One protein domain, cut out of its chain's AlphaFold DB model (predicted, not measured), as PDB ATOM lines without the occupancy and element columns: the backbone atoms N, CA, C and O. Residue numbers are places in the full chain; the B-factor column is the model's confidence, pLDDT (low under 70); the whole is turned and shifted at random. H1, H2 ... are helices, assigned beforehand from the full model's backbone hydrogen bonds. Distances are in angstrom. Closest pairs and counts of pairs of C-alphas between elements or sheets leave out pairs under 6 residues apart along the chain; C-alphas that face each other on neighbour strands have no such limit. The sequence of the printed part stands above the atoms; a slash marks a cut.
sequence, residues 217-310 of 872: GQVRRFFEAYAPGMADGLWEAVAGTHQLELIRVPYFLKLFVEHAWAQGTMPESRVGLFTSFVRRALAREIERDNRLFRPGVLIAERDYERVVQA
ATOM      1  N   GLY A 217      14.473 -27.656  14.185       85.12
ATOM      2  CA  GLY A 217      15.638 -28.505  14.387       85.12
ATOM      3  C   GLY A 217      16.409 -28.748  13.090       85.12
ATOM      4  O   GLY A 217      17.639 -28.727  13.101       85.12
ATOM      5  N   GLN A 218      15.717 -28.950  11.970       85.94
ATOM      6  CA  GLN A 218      16.303 -29.073  10.638       85.94
ATOM      7  C   GLN A 218      16.983 -27.771  10.213       85.94
ATOM      8  O   GLN A 218      18.122 -27.816   9.747       85.94
ATOM      9  N   VAL A 219      16.346 -26.617  10.436       87.88
ATOM     10  CA  VAL A 219      16.952 -25.303  10.154       87.88
ATOM     11  C   VAL A 219      18.234 -25.102  10.974       87.88
ATOM     12  O   VAL A 219      19.267 -24.734  10.411       87.88
ATOM     13  N   ARG A 220      18.225 -25.420  12.277       89.06
ATOM     14  CA  ARG A 220      19.431 -25.352  13.129       89.06
ATOM     15  C   ARG A 220      20.553 -26.249  12.623       89.06
ATOM     16  O   ARG A 220      21.673 -25.778  12.434       89.06
ATOM     17  N   ARG A 221      20.254 -27.520  12.335       86.62
ATOM     18  CA  ARG A 221      21.248 -28.460  11.791       86.62
ATOM     19  C   ARG A 221      21.798 -27.983  10.441       86.62
ATOM     20  O   ARG A 221      22.971 -28.210  10.146       86.62
ATOM     21  N   PHE A 222      20.987 -27.298   9.627       87.56
ATOM     22  CA  PHE A 222      21.453 -26.690   8.380       87.56
ATOM     23  C   PHE A 222      22.479 -25.597   8.669       87.56
ATOM     24  O   PHE A 222      23.549 -25.588   8.061       87.56
ATOM     25  N   PHE A 223      22.198 -24.706   9.620       89.12
ATOM     26  CA  PHE A 223      23.149 -23.679  10.040       89.12
ATOM     27  C   PHE A 223      24.440 -24.270  10.608       89.12
ATOM     28  O   PHE A 223      25.517 -23.799  10.265       89.12
ATOM     29  N   GLU A 224      24.376 -25.330  11.407       89.75
ATOM     30  CA  GLU A 224      25.569 -26.017  11.919       89.75
ATOM     31  C   GLU A 224      26.416 -26.616  10.787       89.75
ATOM     32  O   GLU A 224      27.643 -26.502  10.786       89.75
ATOM     33  N   ALA A 225      25.771 -27.226   9.792       85.06
ATOM     34  CA  ALA A 225      26.456 -27.853   8.668       85.06
ATOM     35  C   ALA A 225      27.055 -26.830   7.692       85.06
ATOM     36  O   ALA A 225      28.152 -27.040   7.168       85.06
ATOM     37  N   TYR A 226      26.334 -25.737   7.436       82.75
ATOM     38  CA  TYR A 226      26.658 -24.770   6.389       82.75
ATOM     39  C   TYR A 226      27.196 -23.446   6.889       82.75
ATOM     40  O   TYR A 226      27.695 -22.683   6.082       82.75
ATOM     41  N   ALA A 227      27.140 -23.163   8.183       84.44
ATOM     42  CA  ALA A 227      27.688 -21.964   8.802       84.44
ATOM     43  C   ALA A 227      28.149 -22.242  10.250       84.44
ATOM     44  O   ALA A 227      27.782 -21.493  11.155       84.44
ATOM     45  N   PRO A 228      29.007 -23.256  10.497       85.31
ATOM     46  CA  PRO A 228      29.330 -23.729  11.851       85.31
ATOM     47  C   PRO A 228      29.865 -22.638  12.791       85.31
ATOM     48  O   PRO A 228      29.630 -22.688  13.989       85.31
ATOM     49  N   GLY A 229      30.570 -21.630  12.263       85.31
ATOM     50  CA  GLY A 229      31.103 -20.515  13.059       85.31
ATOM     51  C   GLY A 229      30.099 -19.403  13.389       85.31
ATOM     52  O   GLY A 229      30.458 -18.476  14.105       85.31
ATOM     53  N   MET A 230      28.882 -19.454  12.842       86.25
ATOM     54  CA  MET A 230      27.831 -18.445  13.039       86.25
ATOM     55  C   MET A 230      26.470 -19.068  13.369       86.25
ATOM     56  O   MET A 230      25.494 -18.333  13.457       86.25
ATOM     57  N   ALA A 231      26.383 -20.393  13.515       88.81
ATOM     58  CA  ALA A 231      25.115 -21.111  13.598       88.81
ATOM     59  C   ALA A 231      24.221 -20.601  14.736       88.81
ATOM     60  O   ALA A 231      23.066 -20.264  14.488       88.81
ATOM     61  N   ASP A 232      24.786 -20.446  15.937       87.94
ATOM     62  CA  ASP A 232      24.068 -19.918  17.103       87.94
ATOM     63  C   ASP A 232      23.569 -18.489  16.858       87.94
ATOM     64  O   ASP A 232      22.397 -18.197  17.063       87.94
ATOM     65  N   GLY A 233      24.430 -17.613  16.329       87.19
ATOM     66  CA  GLY A 233      24.058 -16.227  16.033       87.19
ATOM     67  C   GLY A 233      23.010 -16.103  14.921       87.19
ATOM     68  O   GLY A 233      22.155 -15.226  14.978       87.19
ATOM     69  N   LEU A 234      23.044 -16.989  13.919       88.19
ATOM     70  CA  LEU A 234      22.017 -17.061  12.876       88.19
ATOM     71  C   LEU A 234      20.687 -17.534  13.446       88.19
ATOM     72  O   LEU A 234      19.654 -16.963  13.112       88.19
ATOM     73  N   TRP A 235      20.717 -18.547  14.312       91.12
ATOM     74  CA  TRP A 235      19.525 -19.037  14.985       91.12
ATOM     75  C   TRP A 235      18.907 -17.965  15.886       91.12
ATOM     76  O   TRP A 235      17.719 -17.682  15.764       91.12
ATOM     77  N   GLU A 236      19.709 -17.316  16.731       87.75
ATOM     78  CA  GLU A 236      19.269 -16.210  17.591       87.75
ATOM     79  C   GLU A 236      18.662 -15.050  16.791       87.75
ATOM     80  O   GLU A 236      17.726 -14.409  17.263       87.75
ATOM     81  N   ALA A 237      19.159 -14.792  15.576       83.19
ATOM     82  CA  ALA A 237      18.647 -13.725  14.721       83.19
ATOM     83  C   ALA A 237      17.266 -14.026  14.115       83.19
ATOM     84  O   ALA A 237      16.511 -13.089  13.863       83.19
ATOM     85  N   VAL A 238      16.938 -15.299  13.864       86.62
ATOM     86  CA  VAL A 238      15.700 -15.683  13.158       86.62
ATOM     87  C   VAL A 238      14.640 -16.305  14.065       86.62
ATOM     88  O   VAL A 238      13.458 -16.247  13.727       86.62
ATOM     89  N   ALA A 239      15.018 -16.888  15.204       85.06
ATOM     90  CA  ALA A 239      14.096 -17.581  16.101       85.06
ATOM     91  C   ALA A 239      12.962 -16.659  16.583       85.06
ATOM     92  O   ALA A 239      13.206 -15.564  17.086       85.06
ATOM     93  N   GLY A 240      11.711 -17.103  16.427       73.00
ATOM     94  CA  GLY A 240      10.531 -16.313  16.797       73.00
ATOM     95  C   GLY A 240      10.254 -15.106  15.890       73.00
ATOM     96  O   GLY A 240       9.414 -14.273  16.223       73.00
ATOM     97  N   THR A 241      10.943 -14.995  14.751       78.44
ATOM     98  CA  THR A 241      10.720 -13.938  13.756       78.44
ATOM     99  C   THR A 241      10.027 -14.494  12.511       78.44
ATOM    100  O   THR A 241      10.116 -15.683  12.210       78.44
ATOM    101  N   HIS A 242       9.401 -13.624  11.717       73.69
ATOM    102  CA  HIS A 242       8.825 -14.016  10.425       73.69
ATOM    103  C   HIS A 242       9.880 -14.522   9.416       73.69
ATOM    104  O   HIS A 242       9.556 -15.288   8.511       73.69
ATOM    105  N   GLN A 243      11.154 -14.138   9.577       79.12
ATOM    106  CA  GLN A 243      12.232 -14.620   8.709       79.12
ATOM    107  C   GLN A 243      12.423 -16.134   8.819       79.12
ATOM    108  O   GLN A 243      12.803 -16.756   7.829       79.12
ATOM    109  N   LEU A 244      12.135 -16.732   9.983       83.75
ATOM    110  CA  LEU A 244      12.204 -18.180  10.156       83.75
ATOM    111  C   LEU A 244      11.250 -18.884   9.189       83.75
ATOM    112  O   LEU A 244      11.685 -19.758   8.446       83.75
ATOM    113  N   GLU A 245       9.992 -18.445   9.123       80.19
ATOM    114  CA  GLU A 245       8.979 -19.023   8.232       80.19
ATOM    115  C   GLU A 245       9.388 -18.948   6.759       80.19
ATOM    116  O   GLU A 245       9.218 -19.906   6.004       80.19
ATOM    117  N   LEU A 246      10.029 -17.847   6.360       80.81
ATOM    118  CA  LEU A 246      10.586 -17.693   5.020       80.81
ATOM    119  C   LEU A 246      11.666 -18.747   4.706       80.81
ATOM    120  O   LEU A 246      11.688 -19.310   3.609       80.81
ATOM    121  N   ILE A 247      12.571 -19.020   5.647       86.69
ATOM    122  CA  ILE A 247      13.710 -19.927   5.436       86.69
ATOM    123  C   ILE A 247      13.403 -21.391   5.766       86.69
ATOM    124  O   ILE A 247      14.276 -22.238   5.601       86.69
ATOM    125  N   ARG A 248      12.171 -21.736   6.156       85.62
ATOM    126  CA  ARG A 248      11.745 -23.144   6.243       85.62
ATOM    127  C   ARG A 248      11.650 -23.824   4.871       85.62
ATOM    128  O   ARG A 248      11.499 -25.038   4.795       85.62
ATOM    129  N   VAL A 249      11.762 -23.074   3.772       83.25
ATOM    130  CA  VAL A 249      11.897 -23.628   2.416       83.25
ATOM    131  C   VAL A 249      13.388 -23.786   2.072       83.25
ATOM    132  O   VAL A 249      14.110 -22.783   2.070       83.25
ATOM    133  N   PRO A 250      13.866 -24.991   1.690       82.19
ATOM    134  CA  PRO A 250      15.295 -25.269   1.490       82.19
ATOM    135  C   PRO A 250      16.021 -24.299   0.551       82.19
ATOM    136  O   PRO A 250      17.162 -23.903   0.799       82.19
ATOM    137  N   TYR A 251      15.364 -23.881  -0.534       82.25
ATOM    138  CA  TYR A 251      15.948 -22.927  -1.470       82.25
ATOM    139  C   TYR A 251      16.212 -21.554  -0.826       82.25
ATOM    140  O   TYR A 251      17.298 -21.001  -1.005       82.25
ATOM    141  N   PHE A 252      15.272 -21.026  -0.034       85.62
ATOM    142  CA  PHE A 252      15.457 -19.755   0.676       85.62
ATOM    143  C   PHE A 252      16.487 -19.877   1.800       85.62
ATOM    144  O   PHE A 252      17.318 -18.983   1.941       85.62
ATOM    145  N   LEU A 253      16.514 -21.005   2.516       86.94
ATOM    146  CA  LEU A 253      17.523 -21.287   3.542       86.94
ATOM    147  C   LEU A 253      18.949 -21.244   2.986       86.94
ATOM    148  O   LEU A 253      19.838 -20.621   3.567       86.94
ATOM    149  N   LYS A 254      19.163 -21.856   1.815       83.56
ATOM    150  CA  LYS A 254      20.455 -21.810   1.122       83.56
ATOM    151  C   LYS A 254      20.851 -20.373   0.778       83.56
ATOM    152  O   LYS A 254      21.978 -19.974   1.071       83.56
ATOM    153  N   LEU A 255      19.942 -19.598   0.174       84.94
ATOM    154  CA  LEU A 255      20.205 -18.192  -0.159       84.94
ATOM    155  C   LEU A 255      20.512 -17.360   1.095       84.94
ATOM    156  O   LEU A 255      21.387 -16.494   1.059       84.94
ATOM    157  N   PHE A 256      19.834 -17.650   2.207       86.00
ATOM    158  CA  PHE A 256      20.022 -16.977   3.488       86.00
ATOM    159  C   PHE A 256      21.415 -17.237   4.076       86.00
ATOM    160  O   PHE A 256      22.142 -16.295   4.394       86.00
ATOM    161  N   VAL A 257      21.854 -18.498   4.146       83.25
ATOM    162  CA  VAL A 257      23.206 -18.829   4.637       83.25
ATOM    163  C   VAL A 257      24.290 -18.251   3.725       83.25
ATOM    164  O   VAL A 257      25.292 -17.707   4.196       83.25
ATOM    165  N   GLU A 258      24.076 -18.296   2.409       79.12
ATOM    166  CA  GLU A 258      24.978 -17.673   1.442       79.12
ATOM    167  C   GLU A 258      25.080 -16.147   1.610       79.12
ATOM    168  O   GLU A 258      26.132 -15.578   1.295       79.12
ATOM    169  N   HIS A 259      24.028 -15.481   2.095       78.31
ATOM    170  CA  HIS A 259      24.044 -14.060   2.434       78.31
ATOM    171  C   HIS A 259      24.843 -13.782   3.709       78.31
ATOM    172  O   HIS A 259      25.731 -12.924   3.709       78.31
ATOM    173  N   ALA A 260      24.534 -14.512   4.784       72.81
ATOM    174  CA  ALA A 260      25.082 -14.290   6.117       72.81
ATOM    175  C   ALA A 260      26.617 -14.210   6.136       72.81
ATOM    176  O   ALA A 260      27.193 -13.361   6.814       72.81
ATOM    177  N   TRP A 261      27.291 -15.038   5.334       64.88
ATOM    178  CA  TRP A 261      28.753 -15.043   5.216       64.88
ATOM    179  C   TRP A 261      29.379 -13.767   4.648       64.88
ATOM    180  O   TRP A 261      30.588 -13.585   4.779       64.88
ATOM    181  N   ALA A 262      28.609 -12.910   3.980       62.91
ATOM    182  CA  ALA A 262      29.160 -11.824   3.175       62.91
ATOM    183  C   ALA A 262      28.894 -10.417   3.726       62.91
ATOM    184  O   ALA A 262      29.668  -9.511   3.417       62.91
ATOM    185  N   GLN A 263      27.792 -10.191   4.454       63.84
ATOM    186  CA  GLN A 263      27.293  -8.827   4.708       63.84
ATOM    187  C   GLN A 263      26.865  -8.538   6.158       63.84
ATOM    188  O   GLN A 263      26.587  -7.378   6.462       63.84
ATOM    189  N   GLY A 264      26.811  -9.537   7.055       60.12
ATOM    190  CA  GLY A 264      26.527  -9.360   8.496       60.12
ATOM    191  C   GLY A 264      25.173  -8.724   8.862       60.12
ATOM    192  O   GLY A 264      24.889  -8.533  10.039       60.12
ATOM    193  N   THR A 265      24.347  -8.391   7.871       66.44
ATOM    194  CA  THR A 265      22.945  -7.965   7.987       66.44
ATOM    195  C   THR A 265      22.084  -9.102   7.446       66.44
ATOM    196  O   THR A 265      22.610  -9.926   6.710       66.44
ATOM    197  N   MET A 266      20.820  -9.230   7.849       73.06
ATOM    198  CA  MET A 266      19.960 -10.331   7.388       73.06
ATOM    199  C   MET A 266      18.879  -9.795   6.449       73.06
ATOM    200  O   MET A 266      18.285  -8.768   6.776       73.06
ATOM    201  N   PRO A 267      18.619 -10.444   5.298       76.44
ATOM    202  CA  PRO A 267      17.511 -10.074   4.430       76.44
ATOM    203  C   PRO A 267      16.186 -10.297   5.153       76.44
ATOM    204  O   PRO A 267      15.992 -11.325   5.801       76.44
ATOM    205  N   GLU A 268      15.274  -9.345   5.012       75.38
ATOM    206  CA  GLU A 268      13.960  -9.367   5.659       75.38
ATOM    207  C   GLU A 268      12.877  -9.921   4.723       75.38
ATOM    208  O   GLU A 268      11.810 -10.319   5.186       75.38
ATOM    209  N   SER A 269      13.151  -9.990   3.412       81.94
ATOM    210  CA  SER A 269      12.173 -10.393   2.396       81.94
ATOM    211  C   SER A 269      12.704 -11.406   1.371       81.94
ATOM    212  O   SER A 269      13.909 -11.533   1.124       81.94
ATOM    213  N   ARG A 270      11.775 -12.082   0.669       86.44
ATOM    214  CA  ARG A 270      12.077 -12.928  -0.507       86.44
ATOM    215  C   ARG A 270      12.894 -12.174  -1.550       86.44
ATOM    216  O   ARG A 270      13.904 -12.669  -2.046       86.44
ATOM    217  N   VAL A 271      12.468 -10.954  -1.870       89.31
ATOM    218  CA  VAL A 271      13.136 -10.090  -2.849       89.31
ATOM    219  C   VAL A 271      14.554  -9.739  -2.395       89.31
ATOM    220  O   VAL A 271      15.467  -9.691  -3.225       89.31
ATOM    221  N   GLY A 272      14.761  -9.535  -1.096       87.88
ATOM    222  CA  GLY A 272      16.079  -9.312  -0.518       87.88
ATOM    223  C   GLY A 272      17.028 -10.487  -0.678       87.88
ATOM    224  O   GLY A 272      18.164 -10.292  -1.117       87.88
ATOM    225  N   LEU A 273      16.549 -11.710  -0.422       88.44
ATOM    226  CA  LEU A 273      17.323 -12.936  -0.645       88.44
ATOM    227  C   LEU A 273      17.796 -13.044  -2.100       88.44
ATOM    228  O   LEU A 273      18.995 -13.202  -2.355       88.44
ATOM    229  N   PHE A 274      16.883 -12.876  -3.062       90.75
ATOM    230  CA  PHE A 274      17.224 -12.895  -4.489       90.75
ATOM    231  C   PHE A 274      18.216 -11.796  -4.862       90.75
ATOM    232  O   PHE A 274      19.227 -12.045  -5.521       90.75
ATOM    233  N   THR A 275      17.951 -10.569  -4.418       91.06
ATOM    234  CA  THR A 275      18.787  -9.417  -4.755       91.06
ATOM    235  C   THR A 275      20.189  -9.581  -4.188       91.06
ATOM    236  O   THR A 275      21.170  -9.306  -4.881       91.06
ATOM    237  N   SER A 276      20.313 -10.074  -2.957       87.12
ATOM    238  CA  SER A 276      21.622 -10.317  -2.377       87.12
ATOM    239  C   SER A 276      22.399 -11.394  -3.119       87.12
ATOM    240  O   SER A 276      23.609 -11.235  -3.300       87.12
ATOM    241  N   PHE A 277      21.740 -12.478  -3.525       88.31
ATOM    242  CA  PHE A 277      22.385 -13.509  -4.328       88.31
ATOM    243  C   PHE A 277      22.992 -12.896  -5.598       88.31
ATOM    244  O   PHE A 277      24.184 -13.063  -5.864       88.31
ATOM    245  N   VAL A 278      22.207 -12.092  -6.321       91.62
ATOM    246  CA  VAL A 278      22.643 -11.428  -7.557       91.62
ATOM    247  C   VAL A 278      23.784 -10.436  -7.306       91.62
ATOM    248  O   VAL A 278      24.781 -10.456  -8.031       91.62
ATOM    249  N   ARG A 279      23.693  -9.594  -6.267       89.56
ATOM    250  CA  ARG A 279      24.758  -8.637  -5.902       89.56
ATOM    251  C   ARG A 279      26.075  -9.346  -5.596       89.56
ATOM    252  O   ARG A 279      27.124  -8.910  -6.063       89.56
ATOM    253  N   ARG A 280      26.025 -10.448  -4.842       86.62
ATOM    254  CA  ARG A 280      27.209 -11.243  -4.493       86.62
ATOM    255  C   ARG A 280      27.806 -11.924  -5.717       86.62
ATOM    256  O   ARG A 280      29.024 -11.905  -5.889       86.62
ATOM    257  N   ALA A 281      26.967 -12.522  -6.562       89.38
ATOM    258  CA  ALA A 281      27.419 -13.121  -7.809       89.38
ATOM    259  C   ALA A 281      28.133 -12.086  -8.685       89.38
ATOM    260  O   ALA A 281      29.211 -12.365  -9.204       89.38
ATOM    261  N   LEU A 282      27.587 -10.872  -8.763       92.50
ATOM    262  CA  LEU A 282      28.198  -9.779  -9.502       92.50
ATOM    263  C   LEU A 282      29.540  -9.340  -8.904       92.50
ATOM    264  O   LEU A 282      30.522  -9.242  -9.635       92.50
ATOM    265  N   ALA A 283      29.600  -9.105  -7.590       89.75
ATOM    266  CA  ALA A 283      30.836  -8.709  -6.914       89.75
ATOM    267  C   ALA A 283      31.953  -9.742  -7.136       89.75
ATOM    268  O   ALA A 283      33.062  -9.380  -7.519       89.75
ATOM    269  N   ARG A 284      31.627 -11.036  -7.018       90.31
ATOM    270  CA  ARG A 284      32.557 -12.140  -7.290       90.31
ATOM    271  C   ARG A 284      33.087 -12.121  -8.724       90.31
ATOM    272  O   ARG A 284      34.267 -12.376  -8.942       90.31
ATOM    273  N   GLU A 285      32.232 -11.879  -9.713       93.88
ATOM    274  CA  GLU A 285      32.669 -11.846 -11.114       93.88
ATOM    275  C   GLU A 285      33.496 -10.590 -11.439       93.88
ATOM    276  O   GLU A 285      34.434 -10.671 -12.234       93.88
ATOM    277  N   ILE A 286      33.229  -9.462 -10.770       92.88
ATOM    278  CA  ILE A 286      34.084  -8.266 -10.825       92.88
ATOM    279  C   ILE A 286      35.463  -8.551 -10.214       92.88
ATOM    280  O   ILE A 286      36.478  -8.242 -10.833       92.88
ATOM    281  N   GLU A 287      35.525  -9.190  -9.042       91.19
ATOM    282  CA  GLU A 287      36.786  -9.585  -8.392       91.19
ATOM    283  C   GLU A 287      37.617 -10.552  -9.249       91.19
ATOM    284  O   GLU A 287      38.846 -10.531  -9.207       91.19
ATOM    285  N   ARG A 288      36.952 -11.379 -10.061       92.50
ATOM    286  CA  ARG A 288      37.582 -12.284 -11.036       92.50
ATOM    287  C   ARG A 288      38.024 -11.592 -12.331       92.50
ATOM    288  O   ARG A 288      38.503 -12.280 -13.229       92.50
ATOM    289  N   ASP A 289      37.853 -10.273 -12.436       92.50
ATOM    290  CA  ASP A 289      38.128  -9.470 -13.636       92.50
ATOM    291  C   ASP A 289      37.436 -10.026 -14.896       92.50
ATOM    292  O   ASP A 289      37.989 -10.073 -16.001       92.50
ATOM    293  N   ASN A 290      36.194 -10.488 -14.745       93.56
ATOM    294  CA  ASN A 290      35.421 -10.982 -15.875       93.56
ATOM    295  C   ASN A 290      35.051  -9.813 -16.810       93.56
ATOM    296  O   ASN A 290      34.403  -8.843 -16.408       93.56
ATOM    297  N   ARG A 291      35.449  -9.919 -18.089       95.56
ATOM    298  CA  ARG A 291      35.359  -8.820 -19.069       95.56
ATOM    299  C   ARG A 291      33.957  -8.238 -19.232       95.56
ATOM    300  O   ARG A 291      33.844  -7.055 -19.529       95.56
ATOM    301  N   LEU A 292      32.913  -9.053 -19.061       94.88
ATOM    302  CA  LEU A 292      31.519  -8.644 -19.272       94.88
ATOM    303  C   LEU A 292      31.045  -7.636 -18.214       94.88
ATOM    304  O   LEU A 292      30.151  -6.831 -18.475       94.88
ATOM    305  N   PHE A 293      31.674  -7.651 -17.037       95.69
ATOM    306  CA  PHE A 293      31.330  -6.792 -15.903       95.69
ATOM    307  C   PHE A 293      32.307  -5.628 -15.720       95.69
ATOM    308  O   PHE A 293      32.206  -4.900 -14.733       95.69
ATOM    309  N   ARG A 294      33.240  -5.423 -16.660       93.56
ATOM    310  CA  ARG A 294      34.109  -4.243 -16.651       93.56
ATOM    311  C   ARG A 294      33.288  -2.963 -16.868       93.56
ATOM    312  O   ARG A 294      32.264  -3.003 -17.562       93.56
ATOM    313  N   PRO A 295      33.737  -1.824 -16.312       92.81
ATOM    314  CA  PRO A 295      33.063  -0.543 -16.488       92.81
ATOM    315  C   PRO A 295      32.830  -0.216 -17.970       92.81
ATOM    316  O   PRO A 295      33.752  -0.300 -18.779       92.81
ATOM    317  N   GLY A 296      31.599   0.147 -18.326       89.19
ATOM    318  CA  GLY A 296      31.208   0.548 -19.679       89.19
ATOM    319  C   GLY A 296      30.822  -0.589 -20.632       89.19
ATOM    320  O   GLY A 296      30.401  -0.288 -21.746       89.19
ATOM    321  N   VAL A 297      30.926  -1.863 -20.221       92.56
ATOM    322  CA  VAL A 297      30.507  -3.019 -21.043       92.56
ATOM    323  C   VAL A 297      29.013  -3.298 -20.840       92.56
ATOM    324  O   VAL A 297      28.181  -2.720 -21.534       92.56
ATOM    325  N   LEU A 298      28.637  -4.110 -19.844       94.12
ATOM    326  CA  LEU A 298      27.227  -4.315 -19.474       94.12
ATOM    327  C   LEU A 298      26.806  -3.511 -18.236       94.12
ATOM    328  O   LEU A 298      25.610  -3.367 -17.963       94.12
ATOM    329  N   ILE A 299      27.781  -2.971 -17.497       94.06
ATOM    330  CA  ILE A 299      27.597  -2.202 -16.261       94.06
ATOM    331  C   ILE A 299      28.209  -0.814 -16.438       94.06
ATOM    332  O   ILE A 299      29.325  -0.679 -16.931       94.06
ATOM    333  N   ALA A 300      27.488   0.229 -16.027       93.81
ATOM    334  CA  ALA A 300      27.986   1.602 -16.086       93.81
ATOM    335  C   ALA A 300      29.100   1.849 -15.052       93.81
ATOM    336  O   ALA A 300      29.066   1.278 -13.964       93.81
ATOM    337  N   GLU A 301      30.036   2.763 -15.340       92.81
ATOM    338  CA  GLU A 301      31.174   3.081 -14.451       92.81
ATOM    339  C   GLU A 301      30.749   3.366 -13.007       92.81
ATOM    340  O   GLU A 301      31.261   2.763 -12.066       92.81
ATOM    341  N   ARG A 302      29.731   4.211 -12.827       89.06
ATOM    342  CA  ARG A 302      29.223   4.572 -11.499       89.06
ATOM    343  C   ARG A 302      28.618   3.389 -10.737       89.06
ATOM    344  O   ARG A 302      28.705   3.338  -9.513       89.06
ATOM    345  N   ASP A 303      27.978   2.462 -11.444       90.31
ATOM    346  CA  ASP A 303      27.408   1.270 -10.815       90.31
ATOM    347  C   ASP A 303      28.515   0.277 -10.440       90.31
ATOM    348  O   ASP A 303      28.451  -0.333  -9.376       90.31
ATOM    349  N   TYR A 304      29.557   0.165 -11.268       91.50
ATOM    350  CA  TYR A 304      30.745  -0.630 -10.963       91.50
ATOM    351  C   TYR A 304      31.440  -0.128  -9.692       91.50
ATOM    352  O   TYR A 304      31.683  -0.909  -8.772       91.50
ATOM    353  N   GLU A 305      31.696   1.182  -9.597       88.88
ATOM    354  CA  GLU A 305      32.276   1.802  -8.399       88.88
ATOM    355  C   GLU A 305      31.436   1.517  -7.153       88.88
ATOM    356  O   GLU A 305      31.981   1.160  -6.109       88.88
ATOM    357  N   ARG A 306      30.105   1.604  -7.270       86.75
ATOM    358  CA  ARG A 306      29.172   1.316  -6.173       86.75
ATOM    359  C   ARG A 306      29.305  -0.123  -5.668       86.75
ATOM    360  O   ARG A 306      29.292  -0.327  -4.453       86.75
ATOM    361  N   VAL A 307      29.445  -1.100  -6.573       87.00
ATOM    362  CA  VAL A 307      29.633  -2.513  -6.205       87.00
ATOM    363  C   VAL A 307      30.993  -2.731  -5.540       87.00
ATOM    364  O   VAL A 307      31.047  -3.320  -4.464       87.00
ATOM    365  N   VAL A 308      32.076  -2.214  -6.129       86.19
ATOM    366  CA  VAL A 308      33.446  -2.394  -5.610       86.19
ATOM    367  C   VAL A 308      33.645  -1.719  -4.255       86.19
ATOM    368  O   VAL A 308      34.320  -2.259  -3.384       86.19
ATOM    369  N   GLN A 309      33.047  -0.546  -4.047       81.62
ATOM    370  CA  GLN A 309      33.168   0.194  -2.790       81.62
ATOM    371  C   GLN A 309      32.268  -0.359  -1.673       81.62
ATOM    372  O   GLN A 309      32.216   0.250  -0.605       81.62
ATOM    373  N   ALA A 310      31.529  -1.453  -1.915       67.88
ATOM    374  CA  ALA A 310      30.528  -2.004  -0.997       67.88
ATOM    375  C   ALA A 310      29.610  -0.910  -0.413       67.88
ATOM    376  O   ALA A 310      29.302  -0.878   0.780       67.88
TER     377      ALA A 310
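This is residues 217 to 310 of the 872 residues of an uncharacterized protein of bacterium (UniProt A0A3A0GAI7). The model is a loose rod of six helices. Three short ones, H1, H2 and H3, gather at one end, H4 lies in the middle and packs at a slant on the longest helix, H5, and at the other end a long loop, residues 288 to 300, turns back so that H6 packs across residues 279 to 286 of H5. The printed part has 94 residues, with six named helices in the order H1 to H6 and no named strand; the class is all helix. The whole is loose, with a radius of gyration of the C-alphas of 15.4 A, and spans 47 by 23 by 20 A.

H1, residues 217 to 226, touches H2, residues 231 to 238, at a steep tilt of 51 degrees, opposite ways; the closest C-alphas, of Phe 223 and Ala 231, are 4.8 A apart. H3, residues 242 to 247, is close to H2 but not clearly touching, with the C-alphas of Val 238 and Leu 244 at 5.2 A. H4, residues 250 to 263, is the hub, touching three other helices. It touches H3 only at the corner, where the C-alphas of Ile 247 and Leu 253 are 4.5 A apart. With residues 253 to 257 alone it only just touches H1, with 3 pairs of C-alphas within 8 A, the closest being Tyr 226 and Val 257 at 7.1 A. H4 touches H5, residues 270 to 287, at a steep tilt of 52 degrees, the same way; the closest C-alphas, of Leu 255 and Leu 273, are 6.0 A apart. H6, residues 301 to 308, touches H5 about perpendicular at 81 degrees, closest at the C-alphas of Ala 283 and Val 307, 6.4 A apart. Among the pairs that stay apart are H1 and H5, and H4 and H6. Every O i to N i+4 pair is within hydrogen-bond range in H1, H2, H3, H5 and H6; in H4, 7 of 10 are.

H1 begins at C-alpha 217, (15.638, -28.505, 14.387), and is 14.1 A long. H2 measures 10.9 A, H3 9.1 A and H4 20.6 A. H5 begins at C-alpha 270, (12.077, -12.928, -0.507), and is 26.2 A long. H6, 10.6 A long, ends at C-alpha 308, (33.446, -2.394, -5.610).

The two C-alphas farthest apart, of Gly 217 and Gly 296, are 47.4 A apart. The printed part has no cut. The link from H5 to H6 is long, with 13 residues. The mean pLDDT of the printed part is 85.4; residues 261 to 265 and residue 310 are under 70.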